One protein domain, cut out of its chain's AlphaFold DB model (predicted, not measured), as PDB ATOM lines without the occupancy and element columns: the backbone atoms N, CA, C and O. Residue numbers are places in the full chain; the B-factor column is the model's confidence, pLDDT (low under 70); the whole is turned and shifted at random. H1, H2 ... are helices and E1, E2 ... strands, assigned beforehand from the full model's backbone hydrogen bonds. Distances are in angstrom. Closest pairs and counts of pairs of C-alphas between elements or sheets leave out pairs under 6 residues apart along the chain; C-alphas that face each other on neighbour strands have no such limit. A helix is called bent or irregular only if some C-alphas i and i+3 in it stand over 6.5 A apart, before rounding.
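This is residues 216 to 350 of the 351 residues of an uncharacterized protein of Citrobacter freundii (UniProt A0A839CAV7). What shape would one see first? The longest helix, H3, is the core: H1 lies side by side with it, and H2 and H3 make a helical hairpin opened into a V. A small sheet of E1, E2 and E3 sits at the open end of that V, while the hairpin of H4 and H5 packs on H3 through H5. What is it made of, and how large is it? The printed part has 135 residues, with five named helices and three named strands in the order H1 E1 E2 E3 H2 H3 H4 H5; the class is mostly helix, and the sheet, in the order E1 E2 E3, is a meander, each strand the antiparallel neighbour of the one before. It is compact, with a radius of gyration of the C-alphas of 14.9 A and spans of 45 by 33 by 24 A.

How does the first helix stand to the hub? H1, residues 226 to 235, touches the hub H3, residues 285 to 307, the same way at a shallow tilt of 9 degrees; the closest C-alphas are those of Ile 231 and Ala 296, 5.1 A apart. How do the strands pair? E1, residues 240 to 242, and E2, residues 247 to 250, form a hairpin, with N 241 and O 249 within hydrogen-bond range at 2.9 A. E2 and E3, residues 253 to 257, form another, with N 250 and O 253 at 2.8 A. H3 only grazes this sheet, with its residues 302 to 307; the closest C-alphas of E3 and H3 are those of Arg 253 and Ala 306, 6.1 A apart. Where do the later helices meet H3? H2, residues 261 to 281, touches H3 with residues 272 to 280 alone, opposite ways at a tilt of 37 degrees, only just steep; the C-alphas of Gly 279 and Gly 288 are closest, at 4.3 A. H5, residues 336 to 348, touches H3 the same way at 35.0 degrees, only just steep, with the C-alphas of Trp 302 and Ala 340 closest at 4.9 A. H4, residues 313 to 323, forms a helical hairpin with H5 at a steep tilt of 41 degrees, with the C-alphas of Gly 323 and Trp 339 closest at 4.4 A, and only grazes the sheet with its residues 313 to 320. How complete are the helix backbones? Every O i to N i+4 pair is within hydrogen-bond range in H1, H3 and H5, against 15 of 17 in H2 and 6 of 7 in H4.

Where do the elements begin and end? H1 begins at C-alpha 226, at (-18.325, -11.723, 144.083), and H5 ends at C-alpha 348, at (-2.880, -22.979, 111.499). Which elements are long? From first to last C-alpha H3 measures 34.2 A, H2 30.9 A and H5 18.8 A; H2 is irregular, but only just, as C-alphas 262 and 265 are 6.6 A apart.

How far does it reach? The two C-alphas farthest apart are those of Asn 244 and Asp 283, at 48.2 A; the printed part has no cut. Where is a link long or the confidence low? The link from H4 to H5, residues 324 to 335, is long, and residues 324 to 332 are under 70 in pLDDT, against a mean of 88.6 for the printed part.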
ATOM      1  N   ILE A 216       1.371  -2.343 134.217       94.31
ATOM      2  CA  ILE A 216       0.195  -1.645 134.724       94.31
ATOM      3  C   ILE A 216      -0.712  -2.616 135.467       94.31
ATOM      4  O   ILE A 216      -0.876  -3.769 135.077       94.31
ATOM      5  N   ASN A 217      -1.362  -2.105 136.508       89.62
ATOM      6  CA  ASN A 217      -2.425  -2.815 137.205       89.62
ATOM      7  C   ASN A 217      -3.776  -2.285 136.723       89.62
ATOM      8  O   ASN A 217      -4.029  -1.079 136.781       89.62
ATOM      9  N   LEU A 218      -4.649  -3.178 136.260       90.19
ATOM     10  CA  LEU A 218      -5.998  -2.814 135.832       90.19
ATOM     11  C   LEU A 218      -6.904  -2.628 137.057       90.19
ATOM     12  O   LEU A 218      -7.405  -3.592 137.629       90.19
ATOM     13  N   VAL A 219      -7.141  -1.379 137.456       87.81
ATOM     14  CA  VAL A 219      -8.073  -1.050 138.546       87.81
ATOM     15  C   VAL A 219      -9.463  -0.782 137.963       87.81
ATOM     16  O   VAL A 219      -9.780   0.340 137.576       87.81
ATOM     17  N   LEU A 220     -10.294  -1.825 137.875       89.56
ATOM     18  CA  LEU A 220     -11.611  -1.762 137.219       89.56
ATOM     19  C   LEU A 220     -12.757  -1.363 138.170       89.56
ATOM     20  O   LEU A 220     -13.613  -0.544 137.820       89.56
ATOM     21  N   TRP A 221     -12.773  -1.910 139.390       92.25
ATOM     22  CA  TRP A 221     -13.809  -1.663 140.401       92.25
ATOM     23  C   TRP A 221     -13.174  -1.443 141.779       92.25
ATOM     24  O   TRP A 221     -12.311  -2.214 142.186       92.25
ATOM     25  N   GLN A 222     -13.610  -0.407 142.507       87.56
ATOM     26  CA  GLN A 222     -13.093  -0.100 143.852       87.56
ATOM     27  C   GLN A 222     -13.600  -1.093 144.911       87.56
ATOM     28  O   GLN A 222     -12.829  -1.529 145.758       87.56
ATOM     29  N   ASN A 223     -14.874  -1.490 144.822       91.94
ATOM     30  CA  ASN A 223     -15.526  -2.442 145.726       91.94
ATOM     31  C   ASN A 223     -16.219  -3.534 144.894       91.94
ATOM     32  O   ASN A 223     -17.409  -3.404 144.607       91.94
ATOM     33  N   PRO A 224     -15.486  -4.561 144.427       93.69
ATOM     34  CA  PRO A 224     -16.038  -5.532 143.493       93.69
ATOM     35  C   PRO A 224     -17.024  -6.492 144.169       93.69
ATOM     36  O   PRO A 224     -16.780  -6.972 145.280       93.69
ATOM     37  N   THR A 225     -18.104  -6.821 143.461       93.56
ATOM     38  CA  THR A 225     -19.016  -7.922 143.817       93.56
ATOM     39  C   THR A 225     -18.310  -9.286 143.716       93.56
ATOM     40  O   THR A 225     -17.225  -9.373 143.128       93.56
ATOM     41  N   PRO A 226     -18.887 -10.380 144.251       91.38
ATOM     42  CA  PRO A 226     -18.325 -11.723 144.083       91.38
ATOM     43  C   PRO A 226     -18.103 -12.121 142.614       91.38
ATOM     44  O   PRO A 226     -17.078 -12.712 142.290       91.38
ATOM     45  N   GLU A 227     -19.023 -11.764 141.720       91.06
ATOM     46  CA  GLU A 227     -18.935 -12.005 140.275       91.06
ATOM     47  C   GLU A 227     -17.804 -11.183 139.638       91.06
ATOM     48  O   GLU A 227     -16.961 -11.729 138.927       91.06
ATOM     49  N   GLN A 228     -17.709  -9.891 139.969       94.62
ATOM     50  CA  GLN A 228     -16.613  -9.027 139.517       94.62
ATOM     51  C   GLN A 228     -15.252  -9.516 140.022       94.62
ATOM     52  O   GLN A 228     -14.254  -9.411 139.309       94.62
ATOM     53  N   ARG A 229     -15.197 -10.091 141.230       95.25
ATOM     54  CA  ARG A 229     -13.970 -10.676 141.782       95.25
ATOM     55  C   ARG A 229     -13.455 -11.826 140.917       95.25
ATOM     56  O   ARG A 229     -12.259 -11.869 140.670       95.25
ATOM     57  N   MET A 230     -14.333 -12.680 140.383       95.56
ATOM     58  CA  MET A 230     -13.923 -13.763 139.472       95.56
ATOM     59  C   MET A 230     -13.223 -13.223 138.220       95.56
ATOM     60  O   MET A 230     -12.231 -13.790 137.768       95.56
ATOM     61  N   ILE A 231     -13.726 -12.114 137.673       96.31
ATOM     62  CA  ILE A 231     -13.133 -11.453 136.507       96.31
ATOM     63  C   ILE A 231     -11.793 -10.806 136.862       96.31
ATOM     64  O   ILE A 231     -10.833 -10.955 136.110       96.31
ATOM     65  N   ILE A 232     -11.700 -10.131 138.013       95.44
ATOM     66  CA  ILE A 232     -10.435  -9.577 138.519       95.44
ATOM     67  C   ILE A 232      -9.386 -10.687 138.660       95.44
ATOM     68  O   ILE A 232      -8.277 -10.549 138.146       95.44
ATOM     69  N   ASP A 233      -9.741 -11.798 139.305       95.81
ATOM     70  CA  ASP A 233      -8.829 -12.919 139.537       95.81
ATOM     71  C   ASP A 233      -8.363 -13.544 138.214       95.81
ATOM     72  O   ASP A 233      -7.186 -13.868 138.058       95.81
ATOM     73  N   ALA A 234      -9.255 -13.648 137.223       96.88
ATOM     74  CA  ALA A 234      -8.902 -14.092 135.879       96.88
ATOM     75  C   ALA A 234      -7.938 -13.122 135.176       96.88
ATOM     76  O   ALA A 234      -6.932 -13.558 134.612       96.88
ATOM     77  N   LEU A 235      -8.199 -11.814 135.232       95.88
ATOM     78  CA  LEU A 235      -7.335 -10.790 134.635       95.88
ATOM     79  C   LEU A 235      -5.955 -10.740 135.297       95.88
ATOM     80  O   LEU A 235      -4.969 -10.525 134.600       95.88
ATOM     81  N   HIS A 236      -5.847 -11.018 136.598       95.25
ATOM     82  CA  HIS A 236      -4.557 -11.114 137.291       95.25
ATOM     83  C   HIS A 236      -3.664 -12.262 136.791       95.25
ATOM     84  O   HIS A 236      -2.463 -12.269 137.056       95.25
ATOM     85  N   THR A 237      -4.198 -13.220 136.024       95.81
ATOM     86  CA  THR A 237      -3.375 -14.245 135.351       95.81
ATOM     87  C   THR A 237      -2.637 -13.713 134.111       95.81
ATOM     88  O   THR A 237      -1.745 -14.381 133.564       95.81
ATOM     89  N   VAL A 238      -2.991 -12.502 133.671       96.44
ATOM     90  CA  VAL A 238      -2.460 -11.813 132.497       96.44
ATOM     91  C   VAL A 238      -1.589 -10.646 132.942       96.44
ATOM     92  O   VAL A 238      -2.021  -9.769 133.684       96.44
ATOM     93  N   LYS A 239      -0.350 -10.603 132.448       96.31
ATOM     94  CA  LYS A 239       0.539  -9.461 132.657       96.31
ATOM     95  C   LYS A 239       0.152  -8.344 131.694       96.31
ATOM     96  O   LYS A 239       0.319  -8.510 130.486       96.31
ATOM     97  N   PHE A 240      -0.315  -7.215 132.218       96.56
ATOM     98  CA  PHE A 240      -0.617  -6.040 131.408       96.56
ATOM     99  C   PHE A 240       0.533  -5.037 131.436       96.56
ATOM    100  O   PHE A 240       1.043  -4.679 132.497       96.56
ATOM    101  N   THR A 241       0.942  -4.568 130.264       96.88
ATOM    102  CA  THR A 241       1.980  -3.544 130.116       96.88
ATOM    103  C   THR A 241       1.530  -2.471 129.131       96.88
ATOM    104  O   THR A 241       0.579  -2.666 128.376       96.88
ATOM    105  N   ILE A 242       2.177  -1.311 129.145       96.00
ATOM    106  CA  ILE A 242       1.975  -0.244 128.158       96.00
ATOM    107  C   ILE A 242       3.323   0.223 127.634       96.00
ATOM    108  O   ILE A 242       4.321   0.179 128.359       96.00
ATOM    109  N   ARG A 243       3.342   0.690 126.388       94.44
ATOM    110  CA  ARG A 243       4.521   1.280 125.744       94.44
ATOM    111  C   ARG A 243       4.223   2.706 125.283       94.44
ATOM    112  O   ARG A 243       3.070   3.143 125.254       94.44
ATOM    113  N   ASN A 244       5.270   3.437 124.914       91.31
ATOM    114  CA  ASN A 244       5.186   4.829 124.456       91.31
ATOM    115  C   ASN A 244       4.463   4.997 123.111       91.31
ATOM    116  O   ASN A 244       4.135   6.114 122.727       91.31
ATOM    117  N   ASP A 245       4.187   3.898 122.411       89.50
ATOM    118  CA  ASP A 245       3.361   3.870 121.201       89.50
ATOM    119  C   ASP A 245       1.851   3.984 121.486       89.50
ATOM    120  O   ASP A 245       1.033   3.922 120.566       89.50
ATOM    121  N   GLY A 246       1.463   4.158 122.755       91.19
ATOM    122  CA  GLY A 246       0.072   4.337 123.161       91.19
ATOM    123  C   GLY A 246      -0.739   3.042 123.142       91.19
ATOM    124  O   GLY A 246      -1.974   3.091 123.171       91.19
ATOM    125  N   VAL A 247      -0.074   1.886 123.106       93.38
ATOM    126  CA  VAL A 247      -0.700   0.565 123.103       93.38
ATOM    127  C   VAL A 247      -0.525  -0.117 124.459       93.38
ATOM    128  O   VAL A 247       0.546  -0.100 125.067       93.38
ATOM    129  N   ALA A 248      -1.607  -0.737 124.923       94.31
ATOM    130  CA  ALA A 248      -1.605  -1.692 126.013       94.31
ATOM    131  C   ALA A 248      -1.401  -3.109 125.478       94.31
ATOM    132  O   ALA A 248      -1.953  -3.500 124.443       94.31
ATOM    133  N   TYR A 249      -0.621  -3.883 126.216       95.19
ATOM    134  CA  TYR A 249      -0.221  -5.234 125.884       95.19
ATOM    135  C   TYR A 249      -0.680  -6.197 126.970       95.19
ATOM    136  O   TYR A 249      -0.653  -5.870 128.153       95.19
ATOM    137  N   ALA A 250      -1.073  -7.396 126.558       94.75
ATOM    138  CA  ALA A 250      -1.425  -8.516 127.412       94.75
ATOM    139  C   ALA A 250      -0.436  -9.650 127.142       94.75
ATOM    140  O   ALA A 250      -0.373 -10.178 126.033       94.75
ATOM    141  N   ASN A 251       0.386  -9.991 128.135       95.38
ATOM    142  CA  ASN A 251       1.479 -10.957 128.012       95.38
ATOM    143  C   ASN A 251       2.403 -10.681 126.806       95.38
ATOM    144  O   ASN A 251       2.809 -11.602 126.103       95.38
ATOM    145  N   GLY A 252       2.710  -9.406 126.546       91.75
ATOM    146  CA  GLY A 252       3.563  -8.979 125.431       91.75
ATOM    147  C   GLY A 252       2.864  -8.894 124.067       91.75
ATOM    148  O   GLY A 252       3.481  -8.439 123.104       91.75
ATOM    149  N   ARG A 253       1.578  -9.259 123.969       93.88
ATOM    150  CA  ARG A 253       0.771  -9.130 122.746       93.88
ATOM    151  C   ARG A 253      -0.060  -7.862 122.758       93.88
ATOM    152  O   ARG A 253      -0.596  -7.490 123.795       93.88
ATOM    153  N   ARG A 254      -0.213  -7.214 121.604       92.44
ATOM    154  CA  ARG A 254      -1.059  -6.021 121.463       92.44
ATOM    155  C   ARG A 254      -2.495  -6.344 121.879       92.44
ATOM    156  O   ARG A 254      -3.088  -7.272 121.345       92.44
ATOM    157  N   PHE A 255      -3.046  -5.575 122.809       91.88
ATOM    158  CA  PHE A 255      -4.406  -5.768 123.307       91.88
ATOM    159  C   PHE A 255      -5.337  -4.662 122.807       91.88
ATOM    160  O   PHE A 255      -6.226  -4.917 122.003       91.88
ATOM    161  N   MET A 256      -5.105  -3.421 123.230       89.44
ATOM    162  CA  MET A 256      -5.893  -2.253 122.818       89.44
ATOM    163  C   MET A 256      -5.075  -0.972 122.983       89.44
ATOM    164  O   MET A 256      -3.937  -1.019 123.440       89.44
ATOM    165  N   SER A 257      -5.615   0.183 122.591       90.56
ATOM    166  CA  SER A 257      -4.978   1.461 122.926       90.56
ATOM    167  C   SER A 257      -5.063   1.725 124.432       90.56
ATOM    168  O   SER A 257      -5.986   1.260 125.099       90.56
ATOM    169  N   VAL A 258      -4.128   2.511 124.968       90.38
ATOM    170  CA  VAL A 258      -4.163   2.943 126.376       90.38
ATOM    171  C   VAL A 258      -5.465   3.686 126.688       90.38
ATOM    172  O   VAL A 258      -6.082   3.413 127.709       90.38
ATOM    173  N   ALA A 259      -5.940   4.544 125.779       86.44
ATOM    174  CA  ALA A 259      -7.246   5.197 125.907       86.44
ATOM    175  C   ALA A 259      -8.414   4.189 125.885       86.44
ATOM    176  O   ALA A 259      -9.406   4.357 126.584       86.44
ATOM    177  N   GLY A 260      -8.287   3.099 125.121       84.12
ATOM    178  CA  GLY A 260      -9.287   2.033 125.059       84.12
ATOM    179  C   GLY A 260      -9.482   1.289 126.382       84.12
ATOM    180  O   GLY A 260     -10.574   0.773 126.619       84.12
ATOM    181  N   LEU A 261      -8.482   1.285 127.276       86.69
ATOM    182  CA  LEU A 261      -8.603   0.671 128.606       86.69
ATOM    183  C   LEU A 261      -9.729   1.299 129.438       86.69
ATOM    184  O   LEU A 261     -10.325   0.608 130.261       86.69
ATOM    185  N   GLU A 262     -10.079   2.565 129.197       82.25
ATOM    186  CA  GLU A 262     -11.220   3.211 129.858       82.25
ATOM    187  C   GLU A 262     -12.547   2.511 129.520       82.25
ATOM    188  O   GLU A 262     -13.433   2.388 130.367       82.25
ATOM    189  N   SER A 263     -12.666   1.975 128.302       83.75
ATOM    190  CA  SER A 263     -13.857   1.254 127.835       83.75
ATOM    191  C   SER A 263     -13.877  -0.222 128.248       83.75
ATOM    192  O   SER A 263     -14.925  -0.869 128.166       83.75
ATOM    193  N   LEU A 264     -12.752  -0.769 128.729       88.50
ATOM    194  CA  LEU A 264     -12.647  -2.175 129.133       88.50
ATOM    195  C   LEU A 264     -13.614  -2.511 130.270       88.50
ATOM    196  O   LEU A 264     -14.310  -3.521 130.210       88.50
ATOM    197  N   LYS A 265     -13.702  -1.644 131.284       89.44
ATOM    198  CA  LYS A 265     -14.631  -1.823 132.408       89.44
ATOM    199  C   LYS A 265     -16.079  -1.922 131.930       89.44
ATOM    200  O   LYS A 265     -16.804  -2.809 132.369       89.44
ATOM    201  N   ASN A 266     -16.490  -1.025 131.034       87.75
ATOM    202  CA  ASN A 266     -17.848  -1.019 130.491       87.75
ATOM    203  C   ASN A 266     -18.123  -2.296 129.696       87.75
ATOM    204  O   ASN A 266     -19.166  -2.910 129.883       87.75
ATOM    205  N   SER A 267     -17.151  -2.738 128.897       86.94
ATOM    206  CA  SER A 267     -17.261  -3.975 128.117       86.94
ATOM    207  C   SER A 267     -17.458  -5.196 129.021       86.94
ATOM    208  O   SER A 267     -18.343  -6.012 128.789       86.94
ATOM    209  N   LEU A 268     -16.678  -5.288 130.103       91.00
ATOM    210  CA  LEU A 268     -16.804  -6.365 131.088       91.00
ATOM    211  C   LEU A 268     -18.131  -6.298 131.853       91.00
ATOM    212  O   LEU A 268     -18.741  -7.336 132.086       91.00
ATOM    213  N   ASN A 269     -18.580  -5.096 132.237       89.88
ATOM    214  CA  ASN A 269     -19.871  -4.904 132.901       89.88
ATOM    215  C   ASN A 269     -21.018  -5.441 132.049       89.88
ATOM    216  O   ASN A 269     -21.807  -6.233 132.548       89.88
ATOM    217  N   MET A 270     -21.070  -5.077 130.772       86.06
ATOM    218  CA  MET A 270     -22.140  -5.553 129.904       86.06
ATOM    219  C   MET A 270     -22.090  -7.065 129.668       86.06
ATOM    220  O   MET A 270     -23.131  -7.706 129.688       86.06
ATOM    221  N   SER A 271     -20.901  -7.659 129.499       86.88
ATOM    222  CA  SER A 271     -20.794  -9.122 129.387       86.88
ATOM    223  C   SER A 271     -21.325  -9.825 130.644       86.88
ATOM    224  O   SER A 271     -21.935 -10.887 130.555       86.88
ATOM    225  N   MET A 272     -21.138  -9.229 131.828       89.00
ATOM    226  CA  MET A 272     -21.731  -9.738 133.070       89.00
ATOM    227  C   MET A 272     -23.242  -9.467 133.163       89.00
ATOM    228  O   MET A 272     -23.966 -10.312 133.687       89.00
ATOM    229  N   GLU A 273     -23.733  -8.330 132.663       87.31
ATOM    230  CA  GLU A 273     -25.171  -8.028 132.578       87.31
ATOM    231  C   GLU A 273     -25.888  -9.023 131.659       87.31
ATOM    232  O   GLU A 273     -26.881  -9.611 132.071       87.31
ATOM    233  N   SER A 274     -25.312  -9.336 130.496       83.94
ATOM    234  CA  SER A 274     -25.797 -10.376 129.581       83.94
ATOM    235  C   SER A 274     -25.920 -11.742 130.277       83.94
ATOM    236  O   SER A 274     -26.942 -12.424 130.174       83.94
ATOM    237  N   CYS A 275     -24.934 -12.116 131.101       86.00
ATOM    238  CA  CYS A 275     -25.031 -13.309 131.946       86.00
ATOM    239  C   CYS A 275     -26.182 -13.235 132.966       86.00
ATOM    240  O   CYS A 275     -26.851 -14.240 133.218       86.00
ATOM    241  N   SER A 276     -26.413 -12.068 133.572       83.50
ATOM    242  CA  SER A 276     -27.521 -11.856 134.507       83.50
ATOM    243  C   SER A 276     -28.880 -11.971 133.812       83.50
ATOM    244  O   SER A 276     -29.778 -12.611 134.358       83.50
ATOM    245  N   ASP A 277     -29.018 -11.419 132.605       83.19
ATOM    246  CA  ASP A 277     -30.245 -11.469 131.805       83.19
ATOM    247  C   ASP A 277     -30.610 -12.902 131.418       83.19
ATOM    248  O   ASP A 277     -31.770 -13.298 131.537       83.19
ATOM    249  N   VAL A 278     -29.620 -13.720 131.042       78.75
ATOM    250  CA  VAL A 278     -29.829 -15.154 130.793       78.75
ATOM    251  C   VAL A 278     -30.346 -15.852 132.049       78.75
ATOM    252  O   VAL A 278     -31.308 -16.612 131.967       78.75
ATOM    253  N   GLY A 279     -29.748 -15.577 133.212       77.19
ATOM    254  CA  GLY A 279     -30.198 -16.135 134.490       77.19
ATOM    255  C   GLY A 279     -31.618 -15.702 134.864       77.19
ATOM    256  O   GLY A 279     -32.393 -16.515 135.356       77.19
ATOM    257  N   ALA A 280     -31.980 -14.445 134.600       79.12
ATOM    258  CA  ALA A 280     -33.327 -13.932 134.829       79.12
ATOM    259  C   ALA A 280     -34.357 -14.540 133.861       79.12
ATOM    260  O   ALA A 280     -35.460 -14.875 134.283       79.12
ATOM    261  N   TYR A 281     -33.993 -14.730 132.588       77.06
ATOM    262  CA  TYR A 281     -34.855 -15.344 131.572       77.06
ATOM    263  C   TYR A 281     -35.269 -16.776 131.938       77.06
ATOM    264  O   TYR A 281     -36.397 -17.182 131.668       77.06
ATOM    265  N   VAL A 282     -34.370 -17.532 132.573       82.31
ATOM    266  CA  VAL A 282     -34.636 -18.907 133.028       82.31
ATOM    267  C   VAL A 282     -35.056 -18.996 134.503       82.31
ATOM    268  O   VAL A 282     -35.162 -20.100 135.026       82.31
ATOM    269  N   ASP A 283     -35.282 -17.855 135.167       79.81
ATOM    270  CA  ASP A 283     -35.590 -17.727 136.605       79.81
ATOM    271  C   ASP A 283     -34.610 -18.485 137.529       79.81
ATOM    272  O   ASP A 283     -34.968 -19.036 138.570       79.81
ATOM    273  N   GLU A 284     -33.325 -18.520 137.156       81.31
ATOM    274  CA  GLU A 284     -32.291 -19.269 137.870       81.31
ATOM    275  C   GLU A 284     -31.001 -18.450 138.032       81.31
ATOM    276  O   GLU A 284     -30.116 -18.404 137.175       81.31
ATOM    277  N   LYS A 285     -30.829 -17.833 139.208       73.25
ATOM    278  CA  LYS A 285     -29.629 -17.030 139.540       73.25
ATOM    279  C   LYS A 285     -28.315 -17.818 139.459       73.25
ATOM    280  O   LYS A 285     -27.256 -17.229 139.236       73.25
ATOM    281  N   VAL A 286     -28.366 -19.140 139.640       77.69
ATOM    282  CA  VAL A 286     -27.195 -20.025 139.534       77.69
ATOM    283  C   VAL A 286     -26.637 -20.025 138.108       77.69
ATOM    284  O   VAL A 286     -25.417 -20.026 137.934       77.69
ATOM    285  N   VAL A 287     -27.508 -19.925 137.097       80.12
ATOM    286  CA  VAL A 287     -27.122 -19.876 135.680       80.12
ATOM    287  C   VAL A 287     -26.346 -18.597 135.367       80.12
ATOM    288  O   VAL A 287     -25.294 -18.663 134.731       80.12
ATOM    289  N   GLY A 288     -26.780 -17.448 135.896       82.19
ATOM    290  CA  GLY A 288     -26.065 -16.181 135.704       82.19
ATOM    291  C   GLY A 288     -24.647 -16.205 136.285       82.19
ATOM    292  O   GLY A 288     -23.682 -15.826 135.619       82.19
ATOM    293  N   ARG A 289     -24.477 -16.751 137.496       86.12
ATOM    294  CA  ARG A 289     -23.147 -16.906 138.110       86.12
ATOM    295  C   ARG A 289     -22.263 -17.904 137.354       86.12
ATOM    296  O   ARG A 289     -21.070 -17.648 137.186       86.12
ATOM    297  N   ALA A 290     -22.822 -19.020 136.885       88.12
ATOM    298  CA  ALA A 290     -22.095 -19.993 136.069       88.12
ATOM    299  C   ALA A 290     -21.618 -19.386 134.735       88.12
ATOM    300  O   ALA A 290     -20.508 -19.685 134.287       88.12
ATOM    301  N   CYS A 291     -22.415 -18.494 134.141       89.81
ATOM    302  CA  CYS A 291     -22.039 -17.728 132.954       89.81
ATOM    303  C   CYS A 291     -20.846 -16.796 133.226       89.81
ATOM    304  O   CYS A 291     -19.847 -16.868 132.510       89.81
ATOM    305  N   VAL A 292     -20.859 -16.013 134.316       91.94
ATOM    306  CA  VAL A 292     -19.701 -15.167 134.686       91.94
ATOM    307  C   VAL A 292     -18.451 -16.011 134.957       91.94
ATOM    308  O   VAL A 292     -17.345 -15.649 134.554       91.94
ATOM    309  N   GLN A 293     -18.605 -17.177 135.586       93.88
ATOM    310  CA  GLN A 293     -17.496 -18.109 135.782       93.88
ATOM    311  C   GLN A 293     -16.938 -18.644 134.451       93.88
ATOM    312  O   GLN A 293     -15.731 -18.864 134.337       93.88
ATOM    313  N   ALA A 294     -17.781 -18.860 133.436       91.75
ATOM    314  CA  ALA A 294     -17.327 -19.213 132.094       91.75
ATOM    315  C   ALA A 294     -16.529 -18.070 131.450       91.75
ATOM    316  O   ALA A 294     -15.416 -18.317 130.995       91.75
ATOM    317  N   LEU A 295     -17.013 -16.826 131.539       93.06
ATOM    318  CA  LEU A 295     -16.279 -15.642 131.074       93.06
ATOM    319  C   LEU A 295     -14.898 -15.513 131.745       93.06
ATOM    320  O   LEU A 295     -13.897 -15.262 131.077       93.06
ATOM    321  N   ALA A 296     -14.815 -15.744 133.058       96.38
ATOM    322  CA  ALA A 296     -13.543 -15.750 133.780       96.38
ATOM    323  C   ALA A 296     -12.573 -16.822 133.241       96.38
ATOM    324  O   ALA A 296     -11.386 -16.552 133.053       96.38
ATOM    325  N   ARG A 297     -13.065 -18.033 132.938       96.62
ATOM    326  CA  ARG A 297     -12.248 -19.091 132.314       96.62
ATOM    327  C   ARG A 297     -11.772 -18.700 130.916       96.62
ATOM    328  O   ARG A 297     -10.616 -18.965 130.588       96.62
ATOM    329  N   ASP A 298     -12.618 -18.036 130.137       95.31
ATOM    330  CA  ASP A 298     -12.279 -17.563 128.794       95.31
ATOM    331  C   ASP A 298     -11.160 -16.515 128.822       95.31
ATOM    332  O   ASP A 298     -10.242 -16.580 128.006       95.31
ATOM    333  N   ILE A 299     -11.172 -15.600 129.799       96.75
ATOM    334  CA  ILE A 299     -10.086 -14.626 130.014       96.75
ATOM    335  C   ILE A 299      -8.766 -15.337 130.331       96.75
ATOM    336  O   ILE A 299      -7.727 -14.995 129.764       96.75
ATOM    337  N   VAL A 300      -8.788 -16.344 131.213       97.81
ATOM    338  CA  VAL A 300      -7.587 -17.129 131.549       97.81
ATOM    339  C   VAL A 300      -7.040 -17.837 130.308       97.81
ATOM    340  O   VAL A 300      -5.831 -17.838 130.068       97.81
ATOM    341  N   GLU A 301      -7.913 -18.429 129.496       96.94
ATOM    342  CA  GLU A 301      -7.520 -19.139 128.280       96.94
ATOM    343  C   GLU A 301      -6.989 -18.199 127.191       96.94
ATOM    344  O   GLU A 301      -5.973 -18.486 126.551       96.94
ATOM    345  N   TRP A 302      -7.608 -17.032 127.030       96.88
ATOM    346  CA  TRP A 302      -7.096 -15.943 126.203       96.88
ATOM    347  C   TRP A 302      -5.709 -15.486 126.668       96.88
ATOM    348  O   TRP A 302      -4.792 -15.361 125.854       96.88
ATOM    349  N   GLY A 303      -5.511 -15.350 127.980       96.88
ATOM    350  CA  GLY A 303      -4.222 -15.043 128.590       96.88
ATOM    351  C   GLY A 303      -3.131 -16.066 128.266       96.88
ATOM    352  O   GLY A 303      -2.009 -15.684 127.923       96.88
ATOM    353  N   LYS A 304      -3.447 -17.366 128.335       96.81
ATOM    354  CA  LYS A 304      -2.523 -18.439 127.922       96.81
ATOM    355  C   LYS A 304      -2.214 -18.376 126.433       96.81
ATOM    356  O   LYS A 304      -1.056 -18.488 126.052       96.81
ATOM    357  N   THR A 305      -3.235 -18.153 125.612       96.50
ATOM    358  CA  THR A 305      -3.099 -18.038 124.154       96.50
ATOM    359  C   THR A 305      -2.188 -16.869 123.778       96.50
ATOM    360  O   THR A 305      -1.344 -17.006 122.902       96.50
ATOM    361  N   ALA A 306      -2.268 -15.745 124.497       96.00
ATOM    362  CA  ALA A 306      -1.360 -14.616 124.301       96.00
ATOM    363  C   ALA A 306       0.119 -14.979 124.563       96.00
ATOM    364  O   ALA A 306       1.010 -14.475 123.877       96.00
ATOM    365  N   LYS A 307       0.384 -15.872 125.531       95.75
ATOM    366  CA  LYS A 307       1.733 -16.376 125.865       95.75
ATOM    367  C   LYS A 307       2.248 -17.439 124.891       95.75
ATOM    368  O   LYS A 307       3.439 -17.740 124.920       95.75
ATOM    369  N   ASP A 308       1.384 -18.025 124.066       95.44
ATOM    370  CA  ASP A 308       1.754 -19.100 123.149       95.44
ATOM    371  C   ASP A 308       2.636 -18.559 122.015       95.44
ATOM    372  O   ASP A 308       2.195 -17.758 121.190       95.44
ATOM    373  N   SER A 309       3.901 -18.983 121.978       91.81
ATOM    374  CA  SER A 309       4.877 -18.549 120.976       91.81
ATOM    375  C   SER A 309       4.645 -19.157 119.591       91.81
ATOM    376  O   SER A 309       5.204 -18.650 118.620       91.81
ATOM    377  N   SER A 310       3.813 -20.200 119.474       94.19
ATOM    378  CA  SER A 310       3.422 -20.772 118.178       94.19
ATOM    379  C   SER A 310       2.444 -19.883 117.404       94.19
ATOM    380  O   SER A 310       2.306 -20.015 116.189       94.19
ATOM    381  N   ILE A 311       1.792 -18.938 118.087       95.94
ATOM    382  CA  ILE A 311       0.885 -17.968 117.476       95.94
ATOM    383  C   ILE A 311       1.698 -16.743 117.053       95.94
ATOM    384  O   ILE A 311       2.351 -16.094 117.869       95.94
ATOM    385  N   SER A 312       1.678 -16.377 115.775       94.44
ATOM    386  CA  SER A 312       2.366 -15.166 115.315       94.44
ATOM    387  C   SER A 312       1.641 -13.895 115.783       94.44
ATOM    388  O   SER A 312       0.436 -13.903 116.041       94.44
ATOM    389  N   ASP A 313       2.349 -12.762 115.849       92.81
ATOM    390  CA  ASP A 313       1.701 -11.463 116.120       92.81
ATOM    391  C   ASP A 313       0.634 -11.136 115.068       92.81
ATOM    392  O   ASP A 313      -0.368 -10.486 115.362       92.81
ATOM    393  N   ARG A 314       0.823 -11.606 113.832       92.94
ATOM    394  CA  ARG A 314      -0.137 -11.425 112.747       92.94
ATOM    395  C   ARG A 314      -1.408 -12.239 112.975       92.94
ATOM    396  O   ARG A 314      -2.493 -11.679 112.838       92.94
ATOM    397  N   ALA A 315      -1.291 -13.504 113.378       95.06
ATOM    398  CA  ALA A 315      -2.431 -14.340 113.748       95.06
ATOM    399  C   ALA A 315      -3.193 -13.759 114.949       95.06
ATOM    400  O   ALA A 315      -4.420 -13.665 114.920       95.06
ATOM    401  N   TRP A 316      -2.466 -13.296 115.972       95.62
ATOM    402  CA  TRP A 316      -3.049 -12.649 117.148       95.62
ATOM    403  C   TRP A 316      -3.832 -11.378 116.798       95.62
ATOM    404  O   TRP A 316      -4.969 -11.211 117.240       95.62
ATOM    405  N   ASN A 317      -3.239 -10.494 115.991       92.25
ATOM    406  CA  ASN A 317      -3.864  -9.233 115.589       92.25
ATOM    407  C   ASN A 317      -5.059  -9.448 114.648       92.25
ATOM    408  O   ASN A 317      -6.023  -8.694 114.730       92.25
ATOM    409  N   ALA A 318      -5.022 -10.464 113.779       91.12
ATOM    410  CA  ALA A 318      -6.173 -10.832 112.954       91.12
ATOM    411  C   ALA A 318      -7.342 -11.310 113.827       91.12
ATOM    412  O   ALA A 318      -8.456 -10.815 113.696       91.12
ATOM    413  N   ALA A 319      -7.065 -12.183 114.798       91.69
ATOM    414  CA  ALA A 319      -8.068 -12.646 115.751       91.69
ATOM    415  C   ALA A 319      -8.623 -11.528 116.645       91.69
ATOM    416  O   ALA A 319      -9.780 -11.585 117.052       91.69
ATOM    417  N   ALA A 320      -7.819 -10.498 116.925       89.00
ATOM    418  CA  ALA A 320      -8.263  -9.322 117.661       89.00
ATOM    419  C   ALA A 320      -9.370  -8.569 116.922       89.00
ATOM    420  O   ALA A 320     -10.266  -8.045 117.568       89.00
ATOM    421  N   VAL A 321      -9.331  -8.514 115.585       84.19
ATOM    422  CA  VAL A 321     -10.398  -7.887 114.790       84.19
ATOM    423  C   VAL A 321     -11.709  -8.643 114.985       84.19
ATOM    424  O   VAL A 321     -12.716  -8.010 115.274       84.19
ATOM    425  N   ASP A 322     -11.673  -9.975 114.934       79.50
ATOM    426  CA  ASP A 322     -12.866 -10.819 115.077       79.50
ATOM    427  C   ASP A 322     -13.412 -10.850 116.517       79.50
ATOM    428  O   ASP A 322     -14.617 -10.949 116.734       79.50
ATOM    429  N   GLY A 323     -12.530 -10.765 117.518       70.31
ATOM    430  CA  GLY A 323     -12.892 -10.808 118.940       70.31
ATOM    431  C   GLY A 323     -13.121  -9.446 119.606       70.31
ATOM    432  O   GLY A 323     -13.477  -9.404 120.787       70.31
ATOM    433  N   SER A 324     -12.880  -8.341 118.893       67.88
ATOM    434  CA  SER A 324     -12.960  -6.976 119.428       67.88
ATOM    435  C   SER A 324     -14.389  -6.438 119.473       67.88
ATOM    436  O   SER A 324     -15.224  -6.708 118.608       67.88
ATOM    437  N   ILE A 325     -14.607  -5.543 120.438       62.78
ATOM    438  CA  ILE A 325     -15.814  -4.736 120.658       62.78
ATOM    439  C   ILE A 325     -16.376  -4.051 119.403       62.78
ATOM    440  O   ILE A 325     -17.559  -3.716 119.369       62.78
ATOM    441  N   THR A 326     -15.539  -3.799 118.392       57.84
ATOM    442  CA  THR A 326     -15.901  -3.042 117.183       57.84
ATOM    443  C   THR A 326     -16.594  -3.896 116.118       57.84
ATOM    444  O   THR A 326     -17.341  -3.347 115.312       57.84
ATOM    445  N   TYR A 327     -16.375  -5.213 116.109       57.47
ATOM    446  CA  TYR A 327     -16.836  -6.108 115.034       57.47
ATOM    447  C   TYR A 327     -17.684  -7.284 115.538       57.47
ATOM    448  O   TYR A 327     -18.073  -8.153 114.762       57.47
ATOM    449  N   ASN A 328     -18.010  -7.289 116.832       58.56
ATOM    450  CA  ASN A 328     -18.861  -8.288 117.458       58.56
ATOM    451  C   ASN A 328     -20.359  -8.019 117.160       58.56
ATOM    452  O   ASN A 328     -20.790  -6.863 117.244       58.56
ATOM    453  N   PRO A 329     -21.179  -9.050 116.852       55.53
ATOM    454  CA  PRO A 329     -22.641  -8.928 116.785       55.53
ATOM    455  C   PRO A 329     -23.283  -8.352 118.059       55.53
ATOM    456  O   PRO A 329     -24.321  -7.697 117.963       55.53
ATOM    457  N   ILE A 330     -22.663  -8.537 119.233       59.59
ATOM    458  CA  ILE A 330     -23.065  -7.883 120.484       59.59
ATOM    459  C   ILE A 330     -22.149  -6.675 120.710       59.59
ATOM    460  O   ILE A 330     -20.983  -6.806 121.095       59.59
ATOM    461  N   LYS A 331     -22.668  -5.479 120.406       62.53
ATOM    462  CA  LYS A 331     -21.911  -4.221 120.500       62.53
ATOM    463  C   LYS A 331     -21.323  -4.061 121.896       62.53
ATOM    464  O   LYS A 331     -22.084  -4.116 122.847       62.53
ATOM    465  N   TRP A 332     -20.023  -3.761 121.957       66.88
ATOM    466  CA  TRP A 332     -19.210  -3.477 123.151       66.88
ATOM    467  C   TRP A 332     -18.823  -4.657 124.052       66.88
ATOM    468  O   TRP A 332     -18.242  -4.427 125.106       66.88
ATOM    469  N   GLU A 333     -19.051  -5.907 123.647       76.75
ATOM    470  CA  GLU A 333     -18.514  -7.073 124.366       76.75
ATOM    471  C   GLU A 333     -17.184  -7.559 123.771       76.75
ATOM    472  O   GLU A 333     -17.012  -7.591 122.549       76.75
ATOM    473  N   ILE A 334     -16.255  -7.988 124.635       81.94
ATOM    474  CA  ILE A 334     -15.020  -8.673 124.222       81.94
ATOM    475  C   ILE A 334     -15.252 -10.183 124.292       81.94
ATOM    476  O   ILE A 334     -15.434 -10.738 125.376       81.94
ATOM    477  N   LEU A 335     -15.169 -10.868 123.150       87.62
ATOM    478  CA  LEU A 335     -15.303 -12.325 123.086       87.62
ATOM    479  C   LEU A 335     -13.936 -12.989 123.275       87.62
ATOM    480  O   LEU A 335     -13.289 -13.402 122.311       87.62
ATOM    481  N   PHE A 336     -13.481 -13.090 124.525       91.19
ATOM    482  CA  PHE A 336     -12.154 -13.626 124.859       91.19
ATOM    483  C   PHE A 336     -11.911 -15.041 124.306       91.19
ATOM    484  O   PHE A 336     -10.856 -15.299 123.720       91.19
ATOM    485  N   SER A 337     -12.892 -15.942 124.417       91.25
ATOM    486  CA  SER A 337     -12.809 -17.298 123.855       91.25
ATOM    487  C   SER A 337     -12.781 -17.306 122.330       91.25
ATOM    488  O   SER A 337     -12.009 -18.065 121.741       91.25
ATOM    489  N   HIS A 338     -13.567 -16.444 121.678       90.50
ATOM    490  CA  HIS A 338     -13.556 -16.323 120.220       90.50
ATOM    491  C   HIS A 338     -12.208 -15.804 119.716       90.50
ATOM    492  O   HIS A 338     -11.623 -16.413 118.823       90.50
ATOM    493  N   TRP A 339     -11.660 -14.757 120.342       92.62
ATOM    494  CA  TRP A 339     -10.320 -14.252 120.035       92.62
ATOM    495  C   TRP A 339      -9.277 -15.366 120.189       92.62
ATOM    496  O   TRP A 339      -8.522 -15.649 119.258       92.62
ATOM    497  N   ALA A 340      -9.262 -16.063 121.328       95.00
ATOM    498  CA  ALA A 340      -8.322 -17.155 121.569       95.00
ATOM    499  C   ALA A 340      -8.441 -18.280 120.519       95.00
ATOM    500  O   ALA A 340      -7.436 -18.782 120.014       95.00
ATOM    501  N   GLY A 341      -9.669 -18.658 120.155       94.50
ATOM    502  CA  GLY A 341      -9.941 -19.654 119.120       94.50
ATOM    503  C   GLY A 341      -9.466 -19.211 117.737       94.50
ATOM    504  O   GLY A 341      -8.732 -19.943 117.071       94.50
ATOM    505  N   MET A 342      -9.817 -17.993 117.324       94.62
ATOM    506  CA  MET A 342      -9.435 -17.450 116.021       94.62
ATOM    507  C   MET A 342      -7.926 -17.260 115.896       94.62
ATOM    508  O   MET A 342      -7.375 -17.511 114.826       94.62
ATOM    509  N   ALA A 343      -7.223 -16.927 116.982       95.75
ATOM    510  CA  ALA A 343      -5.766 -16.823 116.972       95.75
ATOM    511  C   ALA A 343      -5.108 -18.156 116.572       95.75
ATOM    512  O   ALA A 343      -4.180 -18.171 115.763       95.75
ATOM    513  N   ARG A 344      -5.642 -19.284 117.055       95.69
ATOM    514  CA  ARG A 344      -5.184 -20.634 116.679       95.69
ATOM    515  C   ARG A 344      -5.548 -20.990 115.243       95.69
ATOM    516  O   ARG A 344      -4.727 -21.558 114.527       95.69
ATOM    517  N   VAL A 345      -6.755 -20.631 114.803       95.12
ATOM    518  CA  VAL A 345      -7.192 -20.838 113.413       95.12
ATOM    519  C   VAL A 345      -6.272 -20.087 112.454       95.12
ATOM    520  O   VAL A 345      -5.768 -20.686 111.504       95.12
ATOM    521  N   TYR A 346      -5.990 -18.811 112.707       95.00
ATOM    522  CA  TYR A 346      -5.076 -18.037 111.870       95.00
ATOM    523  C   TYR A 346      -3.649 -18.580 111.917       95.00
ATOM    524  O   TYR A 346      -3.029 -18.716 110.864       95.00
ATOM    525  N   ALA A 347      -3.155 -18.986 113.089       94.12
ATOM    526  CA  ALA A 347      -1.855 -19.642 113.198       94.12
ATOM    527  C   ALA A 347      -1.782 -20.918 112.334       94.12
ATOM    528  O   ALA A 347      -0.840 -21.077 111.561       94.12
ATOM    529  N   SER A 348      -2.815 -21.774 112.352       93.81
ATOM    530  CA  SER A 348      -2.880 -22.979 111.499       93.81
ATOM    531  C   SER A 348      -2.939 -22.682 109.994       93.81
ATOM    532  O   SER A 348      -2.582 -23.530 109.182       93.81
ATOM    533  N   ARG A 349      -3.359 -21.469 109.617       93.50
ATOM    534  CA  ARG A 349      -3.390 -20.983 108.228       93.50
ATOM    535  C   ARG A 349      -2.070 -20.331 107.797       93.50
ATOM    536  O   ARG A 349      -1.984 -19.853 106.670       93.50
ATOM    537  N   GLY A 350      -1.061 -20.297 108.670       88.38
ATOM    538  CA  GLY A 350       0.261 -19.737 108.378       88.38
ATOM    539  C   GLY A 350       0.322 -18.209 108.426       88.38
ATOM    540  O   GLY A 350       1.106 -17.614 107.686       88.38
TER     541      GLY A 350